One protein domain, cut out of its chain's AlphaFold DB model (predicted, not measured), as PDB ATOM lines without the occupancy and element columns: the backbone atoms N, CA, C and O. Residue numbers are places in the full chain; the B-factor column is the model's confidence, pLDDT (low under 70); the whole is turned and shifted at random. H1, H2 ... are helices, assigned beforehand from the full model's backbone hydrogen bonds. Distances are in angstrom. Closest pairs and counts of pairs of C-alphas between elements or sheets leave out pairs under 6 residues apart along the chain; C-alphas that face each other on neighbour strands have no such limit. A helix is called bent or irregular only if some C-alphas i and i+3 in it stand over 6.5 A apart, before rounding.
ATOM      1  N   THR A   2     181.354 222.209 380.487       58.38
ATOM      2  CA  THR A   2     182.444 223.176 380.239       58.38
ATOM      3  C   THR A   2     183.738 222.793 380.957       58.38
ATOM      4  O   THR A   2     184.777 222.705 380.321       58.38
ATOM      5  N   GLU A   3     183.661 222.419 382.236       63.19
ATOM      6  CA  GLU A   3     184.814 221.931 383.008       63.19
ATOM      7  C   GLU A   3     185.503 220.714 382.367       63.19
ATOM      8  O   GLU A   3     186.719 220.600 382.407       63.19
ATOM      9  N   LEU A   4     184.760 219.834 381.687       64.19
ATOM     10  CA  LEU A   4     185.353 218.673 381.023       64.19
ATOM     11  C   LEU A   4     186.209 219.094 379.819       64.19
ATOM     12  O   LEU A   4     187.306 218.585 379.627       64.19
ATOM     13  N   LEU A   5     185.721 220.035 379.010       62.50
ATOM     14  CA  LEU A   5     186.454 220.521 377.837       62.50
ATOM     15  C   LEU A   5     187.659 221.380 378.239       62.50
ATOM     16  O   LEU A   5     188.712 221.263 377.616       62.50
ATOM     17  N   LEU A   6     187.526 222.167 379.310       63.41
ATOM     18  CA  LEU A   6     188.605 223.001 379.835       63.41
ATOM     19  C   LEU A   6     189.692 222.160 380.527       63.41
ATOM     20  O   LEU A   6     190.870 222.281 380.206       63.41
ATOM     21  N   VAL A   7     189.304 221.254 381.432       62.09
ATOM     22  CA  VAL A   7     190.239 220.494 382.281       62.09
ATOM     23  C   VAL A   7     190.760 219.233 381.592       62.09
ATOM     24  O   VAL A   7     191.946 218.932 381.681       62.09
ATOM     25  N   PHE A   8     189.908 218.484 380.885       61.75
ATOM     26  CA  PHE A   8     190.313 217.219 380.251       61.75
ATOM     27  C   PHE A   8     190.687 217.381 378.777       61.75
ATOM     28  O   PHE A   8     191.511 216.621 378.275       61.75
ATOM     29  N   GLY A   9     190.094 218.356 378.081       59.69
ATOM     30  CA  GLY A   9     190.456 218.696 376.703       59.69
ATOM     31  C   GLY A   9     191.699 219.582 376.592       59.69
ATOM     32  O   GLY A   9     192.269 219.674 375.509       59.69
ATOM     33  N   ASN A  10     192.138 220.200 377.699       66.31
ATOM     34  CA  ASN A  10     193.234 221.176 377.737       66.31
ATOM     35  C   ASN A  10     193.020 222.328 376.731       66.31
ATOM     36  O   ASN A  10     193.939 222.733 376.015       66.31
ATOM     37  N   HIS A  11     191.778 222.808 376.648       73.44
ATOM     38  CA  HIS A  11     191.353 223.890 375.763       73.44
ATOM     39  C   HIS A  11     190.862 225.097 376.570       73.44
ATOM     40  O   HIS A  11     190.436 224.949 377.710       73.44
ATOM     41  N   ASP A  12     190.913 226.290 375.977       77.69
ATOM     42  CA  ASP A  12     190.415 227.529 376.585       77.69
ATOM     43  C   ASP A  12     188.922 227.763 376.262       77.69
ATOM     44  O   ASP A  12     188.338 227.095 375.409       77.69
ATOM     45  N   ILE A  13     188.285 228.720 376.937       76.75
ATOM     46  CA  ILE A  13     186.887 229.131 376.745       76.75
ATOM     47  C   ILE A  13     186.602 229.464 375.275       76.75
ATOM     48  O   ILE A  13     185.536 229.112 374.769       76.75
ATOM     49  N   SER A  14     187.567 230.067 374.574       82.00
ATOM     50  CA  SER A  14     187.505 230.333 373.129       82.00
ATOM     51  C   SER A  14     187.157 229.084 372.303       82.00
ATOM     52  O   SER A  14     186.280 229.136 371.448       82.00
ATOM     53  N   PHE A  15     187.720 227.922 372.640       82.06
ATOM     54  CA  PHE A  15     187.415 226.657 371.965       82.06
ATOM     55  C   PHE A  15     185.953 226.227 372.131       82.06
ATOM     56  O   PHE A  15     185.355 225.648 371.225       82.06
ATOM     57  N   VAL A  16     185.365 226.487 373.301       79.62
ATOM     58  CA  VAL A  16     183.954 226.174 373.558       79.62
ATOM     59  C   VAL A  16     183.049 227.107 372.751       79.62
ATOM     60  O   VAL A  16     182.037 226.655 372.218       79.62
ATOM     61  N   VAL A  17     183.433 228.380 372.629       84.50
ATOM     62  CA  VAL A  17     182.719 229.383 371.825       84.50
ATOM     63  C   VAL A  17     182.760 229.038 370.333       84.50
ATOM     64  O   VAL A  17     181.738 229.167 369.663       84.50
ATOM     65  N   ASP A  18     183.887 228.530 369.832       87.62
ATOM     66  CA  ASP A  18     184.045 228.129 368.426       87.62
ATOM     67  C   ASP A  18     183.335 226.805 368.089       87.62
ATOM     68  O   ASP A  18     183.070 226.491 366.921       87.62
ATOM     69  N   HIS A  19     183.019 225.997 369.104       86.12
ATOM     70  CA  HIS A  19     182.426 224.668 368.945       86.12
ATOM     71  C   HIS A  19     181.220 224.435 369.871       86.12
ATOM     72  O   HIS A  19     181.188 223.443 370.614       86.12
ATOM     73  N   PRO A  20     180.180 225.290 369.806       86.69
ATOM     74  CA  PRO A  20     179.032 225.207 370.706       86.69
ATOM     75  C   PRO A  20     178.235 223.913 370.507       86.69
ATOM     76  O   PRO A  20     177.585 223.427 371.429       86.69
ATOM     77  N   ASP A  21     178.327 223.301 369.324       86.75
ATOM     78  CA  ASP A  21     177.678 222.031 369.009       86.75
ATOM     79  C   ASP A  21     178.170 220.867 369.894       86.75
ATOM     80  O   ASP A  21     177.412 219.934 370.167       86.75
ATOM     81  N   LEU A  22     179.396 220.953 370.432       85.62
ATOM     82  CA  LEU A  22     179.918 219.954 371.367       85.62
ATOM     83  C   LEU A  22     179.120 219.912 372.673       85.62
ATOM     84  O   LEU A  22     179.080 218.866 373.326       85.62
ATOM     85  N   LEU A  23     178.457 221.017 373.029       82.94
ATOM     86  CA  LEU A  23     177.614 221.114 374.218       82.94
ATOM     87  C   LEU A  23     176.303 220.325 374.075       82.94
ATOM     88  O   LEU A  23     175.659 220.007 375.072       82.94
ATOM     89  N   LEU A  24     175.917 219.957 372.850       88.56
ATOM     90  CA  LEU A  24     174.733 219.132 372.598       88.56
ATOM     91  C   LEU A  24     174.978 217.646 372.899       88.56
ATOM     92  O   LEU A  24     174.036 216.853 372.963       88.56
ATOM     93  N   TYR A  25     176.234 217.231 373.074       89.44
ATOM     94  CA  TYR A  25     176.564 215.844 373.364       89.44
ATOM     95  C   TYR A  25     176.520 215.533 374.860       89.44
ATOM     96  O   TYR A  25     177.008 216.281 375.703       89.44
ATOM     97  N   SER A  26     175.994 214.350 375.191       90.00
ATOM     98  CA  SER A  26     176.008 213.842 376.563       90.00
ATOM     99  C   SER A  26     177.442 213.699 377.080       90.00
ATOM    100  O   SER A  26     178.268 212.997 376.487       90.00
ATOM    101  N   VAL A  27     177.712 214.323 378.227       86.94
ATOM    102  CA  VAL A  27     178.998 214.221 378.924       86.94
ATOM    103  C   VAL A  27     179.312 212.768 379.259       86.94
ATOM    104  O   VAL A  27     180.348 212.260 378.844       86.94
ATOM    105  N   GLU A  28     178.404 212.087 379.952       89.75
ATOM    106  CA  GLU A  28     178.641 210.733 380.459       89.75
ATOM    107  C   GLU A  28     178.639 209.681 379.356       89.75
ATOM    108  O   GLU A  28     179.435 208.749 379.391       89.75
ATOM    109  N   ARG A  29     177.768 209.828 378.349       90.62
ATOM    110  CA  ARG A  29     177.613 208.805 377.303       90.62
ATOM    111  C   ARG A  29     178.535 209.005 376.107       90.62
ATOM    112  O   ARG A  29     178.729 208.066 375.339       90.62
ATOM    113  N   ARG A  30     179.064 210.216 375.891       93.00
ATOM    114  CA  ARG A  30     179.855 210.536 374.691       93.00
ATOM    115  C   ARG A  30     181.175 211.218 375.003       93.00
ATOM    116  O   ARG A  30     182.202 210.691 374.597       93.00
ATOM    117  N   LEU A  31     181.172 212.373 375.667       90.50
ATOM    118  CA  LEU A  31     182.400 213.170 375.794       90.50
ATOM    119  C   LEU A  31     183.426 212.489 376.705       90.50
ATOM    120  O   LEU A  31     184.542 212.221 376.270       90.50
ATOM    121  N   LYS A  32     183.027 212.149 377.934       89.81
ATOM    122  CA  LYS A  32     183.889 211.530 378.947       89.81
ATOM    123  C   LYS A  32     184.506 210.199 378.487       89.81
ATOM    124  O   LYS A  32     185.731 210.128 378.477       89.81
ATOM    125  N   PRO A  33     183.743 209.190 378.018       93.56
ATOM    126  CA  PRO A  33     184.339 207.916 377.608       93.56
ATOM    127  C   PRO A  33     185.298 208.067 376.419       93.56
ATOM    128  O   PRO A  33     186.321 207.391 376.354       93.56
ATOM    129  N   ARG A  34     185.016 208.984 375.481       94.44
ATOM    130  CA  ARG A  34     185.908 209.226 374.336       94.44
ATOM    131  C   ARG A  34     187.195 209.936 374.746       94.44
ATOM    132  O   ARG A  34     188.262 209.573 374.261       94.44
ATOM    133  N   LEU A  35     187.093 210.917 375.642       90.81
ATOM    134  CA  LEU A  35     188.242 211.612 376.221       90.81
ATOM    135  C   LEU A  35     189.128 210.668 377.038       90.81
ATOM    136  O   LEU A  35     190.348 210.742 376.934       90.81
ATOM    137  N   GLU A  36     188.539 209.759 377.815       92.06
ATOM    138  CA  GLU A  36     189.286 208.768 378.595       92.06
ATOM    139  C   GLU A  36     190.080 207.814 377.702       92.06
ATOM    140  O   GLU A  36     191.271 207.620 377.943       92.06
ATOM    141  N   VAL A  37     189.460 207.290 376.637       94.38
ATOM    142  CA  VAL A  37     190.157 206.486 375.621       94.38
ATOM    143  C   VAL A  37     191.323 207.279 375.041       94.38
ATOM    144  O   VAL A  37     192.457 206.818 375.125       94.38
ATOM    145  N   LEU A  38     191.087 208.492 374.527       92.19
ATOM    146  CA  LEU A  38     192.166 209.320 373.977       92.19
ATOM    147  C   LEU A  38     193.300 209.535 374.977       92.19
ATOM    148  O   LEU A  38     194.459 209.368 374.614       92.19
ATOM    149  N   ARG A  39     192.981 209.848 376.236       89.44
ATOM    150  CA  ARG A  39     193.976 210.059 377.291       89.44
ATOM    151  C   ARG A  39     194.829 208.813 377.527       89.44
ATOM    152  O   ARG A  39     196.043 208.936 377.674       89.44
ATOM    153  N   ILE A  40     194.224 207.624 377.551       93.12
ATOM    154  CA  ILE A  40     194.959 206.358 377.696       93.12
ATOM    155  C   ILE A  40     195.894 206.158 376.499       93.12
ATOM    156  O   ILE A  40     197.091 205.936 376.694       93.12
ATOM    157  N   LEU A  41     195.381 206.293 375.274       93.00
ATOM    158  CA  LEU A  41     196.176 206.099 374.056       93.00
ATOM    159  C   LEU A  41     197.318 207.132 373.940       93.00
ATOM    160  O   LEU A  41     198.436 206.779 373.559       93.00
ATOM    161  N   GLU A  42     197.071 208.392 374.315       90.00
ATOM    162  CA  GLU A  42     198.089 209.451 374.378       90.00
ATOM    163  C   GLU A  42     199.153 209.152 375.442       90.00
ATOM    164  O   GLU A  42     200.347 209.253 375.156       90.00
ATOM    165  N   SER A  43     198.750 208.713 376.642       91.19
ATOM    166  CA  SER A  43     199.683 208.369 377.729       91.19
ATOM    167  C   SER A  43     200.633 207.228 377.353       91.19
ATOM    168  O   SER A  43     201.794 207.220 377.761       91.19
ATOM    169  N   LYS A  44     200.164 206.305 376.507       92.44
ATOM    170  CA  LYS A  44     200.939 205.176 375.979       92.44
ATOM    171  C   LYS A  44     201.754 205.525 374.730       92.44
ATOM    172  O   LYS A  44     202.501 204.680 374.252       92.44
ATOM    173  N   ARG A  45     201.635 206.753 374.201       90.44
ATOM    174  CA  ARG A  45     202.326 207.241 372.988       90.44
ATOM    175  C   ARG A  45     202.124 206.358 371.746       90.44
ATOM    176  O   ARG A  45     202.981 206.318 370.868       90.44
ATOM    177  N   ILE A  46     200.990 205.663 371.657       91.50
ATOM    178  CA  ILE A  46     200.683 204.752 370.538       91.50
ATOM    179  C   ILE A  46     200.019 205.459 369.350       91.50
ATOM    180  O   ILE A  46     200.057 204.964 368.222       91.50
ATOM    181  N   LEU A  47     199.436 206.639 369.573       87.31
ATOM    182  CA  LEU A  47     198.891 207.466 368.501       87.31
ATOM    183  C   LEU A  47     200.028 208.211 367.793       87.31
ATOM    184  O   LEU A  47     200.649 209.099 368.369       87.31
ATOM    185  N   LYS A  48     200.263 207.880 366.517       83.12
ATOM    186  CA  LYS A  48     201.254 208.569 365.666       83.12
ATOM    187  C   LYS A  48     200.916 210.045 365.436       83.12
ATOM    188  O   LYS A  48     201.813 210.859 365.257       83.12
ATOM    189  N   ILE A  49     199.623 210.371 365.395       85.44
ATOM    190  CA  ILE A  49     199.101 211.723 365.184       85.44
ATOM    191  C   ILE A  49     198.045 211.978 366.252       85.44
ATOM    192  O   ILE A  49     197.135 211.162 366.425       85.44
ATOM    193  N   LYS A  50     198.153 213.115 366.949       84.38
ATOM    194  CA  LYS A  50     197.150 213.541 367.926       84.38
ATOM    195  C   LYS A  50     195.847 213.896 367.197       84.38
ATOM    196  O   LYS A  50     195.860 214.790 366.347       84.38
ATOM    197  N   PRO A  51     194.731 213.208 367.480       86.88
ATOM    198  CA  PRO A  51     193.477 213.498 366.812       86.88
ATOM    199  C   PRO A  51     192.882 214.806 367.335       86.88
ATOM    200  O   PRO A  51     192.991 215.135 368.516       86.88
ATOM    201  N   SER A  52     192.203 215.539 366.454       87.75
ATOM    202  CA  SER A  52     191.432 216.710 366.865       87.75
ATOM    203  C   SER A  52     190.304 216.292 367.807       87.75
ATOM    204  O   SER A  52     189.514 215.393 367.483       87.75
ATOM    205  N   LEU A  53     190.189 216.978 368.947       84.00
ATOM    206  CA  LEU A  53     189.140 216.702 369.920       84.00
ATOM    207  C   LEU A  53     187.748 216.864 369.302       84.00
ATOM    208  O   LEU A  53     186.875 216.020 369.505       84.00
ATOM    209  N   THR A  54     187.557 217.900 368.482       88.19
ATOM    210  CA  THR A  54     186.279 218.146 367.804       88.19
ATOM    211  C   THR A  54     185.902 216.970 366.912       88.19
ATOM    212  O   THR A  54     184.773 216.486 366.974       88.19
ATOM    213  N   THR A  55     186.855 216.442 366.139       90.38
ATOM    214  CA  THR A  55     186.643 215.264 365.294       90.38
ATOM    215  C   THR A  55     186.247 214.062 366.138       90.38
ATOM    216  O   THR A  55     185.258 213.397 365.836       90.38
ATOM    217  N   VAL A  56     186.976 213.793 367.222       92.25
ATOM    218  CA  VAL A  56     186.713 212.632 368.078       92.25
ATOM    219  C   VAL A  56     185.343 212.720 368.747       92.25
ATOM    220  O   VAL A  56     184.636 211.715 368.830       92.25
ATOM    221  N   CYS A  57     184.908 213.907 369.164       89.81
ATOM    222  CA  CYS A  57     183.583 214.107 369.745       89.81
ATOM    223  C   CYS A  57     182.449 214.007 368.705       89.81
ATOM    224  O   CYS A  57     181.386 213.472 369.028       89.81
ATOM    225  N   LYS A  58     182.685 214.439 367.458       91.44
ATOM    226  CA  LYS A  58     181.668 214.516 366.391       91.44
ATOM    227  C   LYS A  58     181.408 213.201 365.654       91.44
ATOM    228  O   LYS A  58     180.276 212.942 365.250       91.44
ATOM    229  N   ILE A  59     182.416 212.340 365.485       95.06
ATOM    230  CA  ILE A  59     182.256 211.096 364.706       95.06
ATOM    231  C   ILE A  59     181.246 210.116 365.330       95.06
ATOM    232  O   ILE A  59     180.941 210.149 366.533       95.06
ATOM    233  N   THR A  60     180.706 209.210 364.513       95.19
ATOM    234  CA  THR A  60     179.715 208.223 364.973       95.19
ATOM    235  C   THR A  60     180.320 207.241 365.980       95.19
ATOM    236  O   THR A  60     181.539 207.127 366.107       95.19
ATOM    237  N   ILE A  61     179.477 206.531 366.736       94.94
ATOM    238  CA  ILE A  61     179.951 205.497 367.673       94.94
ATOM    239  C   ILE A  61     180.739 204.396 366.953       94.94
ATOM    240  O   ILE A  61     181.790 203.989 367.438       94.94
ATOM    241  N   LYS A  62     180.284 203.996 365.758       96.75
ATOM    242  CA  LYS A  62     180.952 203.007 364.907       96.75
ATOM    243  C   LYS A  62     182.344 203.483 364.494       96.75
ATOM    244  O   LYS A  62     183.322 202.805 364.779       96.75
ATOM    245  N   GLN A  63     182.437 204.687 363.927       97.00
ATOM    246  CA  GLN A  63     183.717 205.264 363.506       97.00
ATOM    247  C   GLN A  63     184.684 205.454 364.675       97.00
ATOM    248  O   GLN A  63     185.884 205.248 364.520       97.00
ATOM    249  N   PHE A  64     184.175 205.869 365.838       96.69
ATOM    250  CA  PHE A  64     184.998 205.996 367.035       96.69
ATOM    251  C   PHE A  64     185.555 204.633 367.466       96.69
ATOM    252  O   PHE A  64     186.751 204.515 367.711       96.69
ATOM    253  N   SER A  65     184.702 203.607 367.493       96.06
ATOM    254  CA  SER A  65     185.094 202.248 367.862       96.06
ATOM    255  C   SER A  65     186.162 201.684 366.922       96.06
ATOM    256  O   SER A  65     187.224 201.263 367.372       96.06
ATOM    257  N   GLU A  66     185.930 201.762 365.610       96.44
ATOM    258  CA  GLU A  66     186.844 201.248 364.581       96.44
ATOM    259  C   GLU A  66     188.211 201.940 364.590       96.44
ATOM    260  O   GLU A  66     189.212 201.307 364.270       96.44
ATOM    261  N   LYS A  67     188.270 203.227 364.955       94.44
ATOM    262  CA  LYS A  67     189.518 204.006 364.934       94.44
ATOM    263  C   LYS A  67     190.281 204.005 366.253       94.44
ATOM    264  O   LYS A  67     191.503 204.083 366.224       94.44
ATOM    265  N   TYR A  68     189.582 203.980 367.387       95.06
ATOM    266  CA  TYR A  68     190.185 204.272 368.693       95.06
ATOM    267  C   TYR A  68     189.929 203.208 369.761       95.06
ATOM    268  O   TYR A  68     190.531 203.294 370.822       95.06
ATOM    269  N   VAL A  69     189.059 202.221 369.518       95.50
ATOM    270  CA  VAL A  69     188.752 201.179 370.513       95.50
ATOM    271  C   VAL A  69     189.209 199.811 370.031       95.50
ATOM    272  O   VAL A  69     190.065 199.202 370.660       95.50
ATOM    273  N   LEU A  70     188.677 199.343 368.900       95.75
ATOM    274  CA  LEU A  70     188.966 198.009 368.366       95.75
ATOM    275  C   LEU A  70     190.452 197.775 368.055       95.75
ATOM    276  O   LEU A  70     190.935 196.695 368.376       95.75
ATOM    277  N   PRO A  71     191.205 198.741 367.494       94.75
ATOM    278  CA  PRO A  71     192.632 198.537 367.241       94.75
ATOM    279  C   PRO A  71     193.491 198.493 368.510       94.75
ATOM    280  O   PRO A  71     194.660 198.135 368.415       94.75
ATOM    281  N   TYR A  72     192.937 198.893 369.659       95.12
ATOM    282  CA  TYR A  72     193.683 199.142 370.894       95.12
ATOM    283  C   TYR A  72     193.046 198.459 372.113       95.12
ATOM    284  O   TYR A  72     193.116 198.966 373.235       95.12
ATOM    285  N   THR A  73     192.346 197.337 371.914       94.25
ATOM    286  CA  THR A  73     191.613 196.662 372.998       94.25
ATOM    287  C   THR A  73     192.527 196.228 374.136       94.25
ATOM    288  O   THR A  73     192.122 196.333 375.291       94.25
ATOM    289  N   SER A  74     193.752 195.799 373.834       92.94
ATOM    290  CA  SER A  74     194.731 195.400 374.847       92.94
ATOM    291  C   SER A  74     195.239 196.603 375.636       92.94
ATOM    292  O   SER A  74     195.281 196.617 376.865       92.94
ATOM    293  N   GLU A  75     195.529 197.702 374.948       92.88
ATOM    294  CA  GLU A  75     195.963 198.937 375.586       92.88
ATOM    295  C   GLU A  75     194.863 199.573 376.436       92.88
ATOM    296  O   GLU A  75     195.172 200.252 377.417       92.88
TER     297      GLU A  75
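This is residues 2 to 75 of the 84 residues of an uncharacterized protein of Morus notabilis (UniProt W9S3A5). A long helix, H4, and the short helix H5, folded back across it, make the middle of a small helical body. Three short helices, H1, H2 and H3, form a loose group on one side, while H6 runs beside H4 on the other. The printed part has 74 residues with six named helices, H1 to H6 in chain order, and no named strand: the class is all helix. It is compact, with a radius of gyration of the C-alphas of 12.2 A, and only just elongated, spanning 35 by 23 by 19 A.

H4, residues 27 to 43, touches H5, residues 53 to 58, with residues 30 to 34 alone; the closest C-alphas, of Leu 31 and Cys 57, are 6.2 A apart. The two form a helical hairpin, at a steep tilt of 41 degrees, opposite ways. H6, residues 61 to 68, is close to H4 but not clearly touching, at a shallow tilt of 11 degrees, the same way; their closest C-alphas, of Val 37 and Tyr 68, are 7.3 A apart. H3, residues 20 to 24, only just touches H5, with 3 pairs of C-alphas within 8 A, the closest Leu 22 and Cys 57 at 7.1 A. H1, residues 2 to 8, only just touches H2, residues 13 to 18, also with 3 such pairs, the closest Leu 6 and Ile 13 at 7.1 A. H2 and H4 are apart. Every O i to N i+4 pair is within hydrogen-bond range in H1, H2, H5 and H6; H4 has 11 of 13, and H3 has 0 of 1 but 2 of 2 O i to N i+3 pairs.

H4 is 21.5 A long, from C-alpha 27 at (178.998, 214.221, 378.924) to C-alpha 43 at (199.683, 208.369, 377.729). It is irregular: C-alphas 29 and 32 are 7.0 A apart. H6 measures 10.4 A, H1 9.9 A, H2 8.8 A, H5 8.5 A and H3 7.7 A.

The farthest C-alphas, of Val 17 and Ser 74, are 36.2 A apart. The printed part has no cut and no long link. Mean pLDDT of the printed part is 86.5; residues 2 to 10 are under 70.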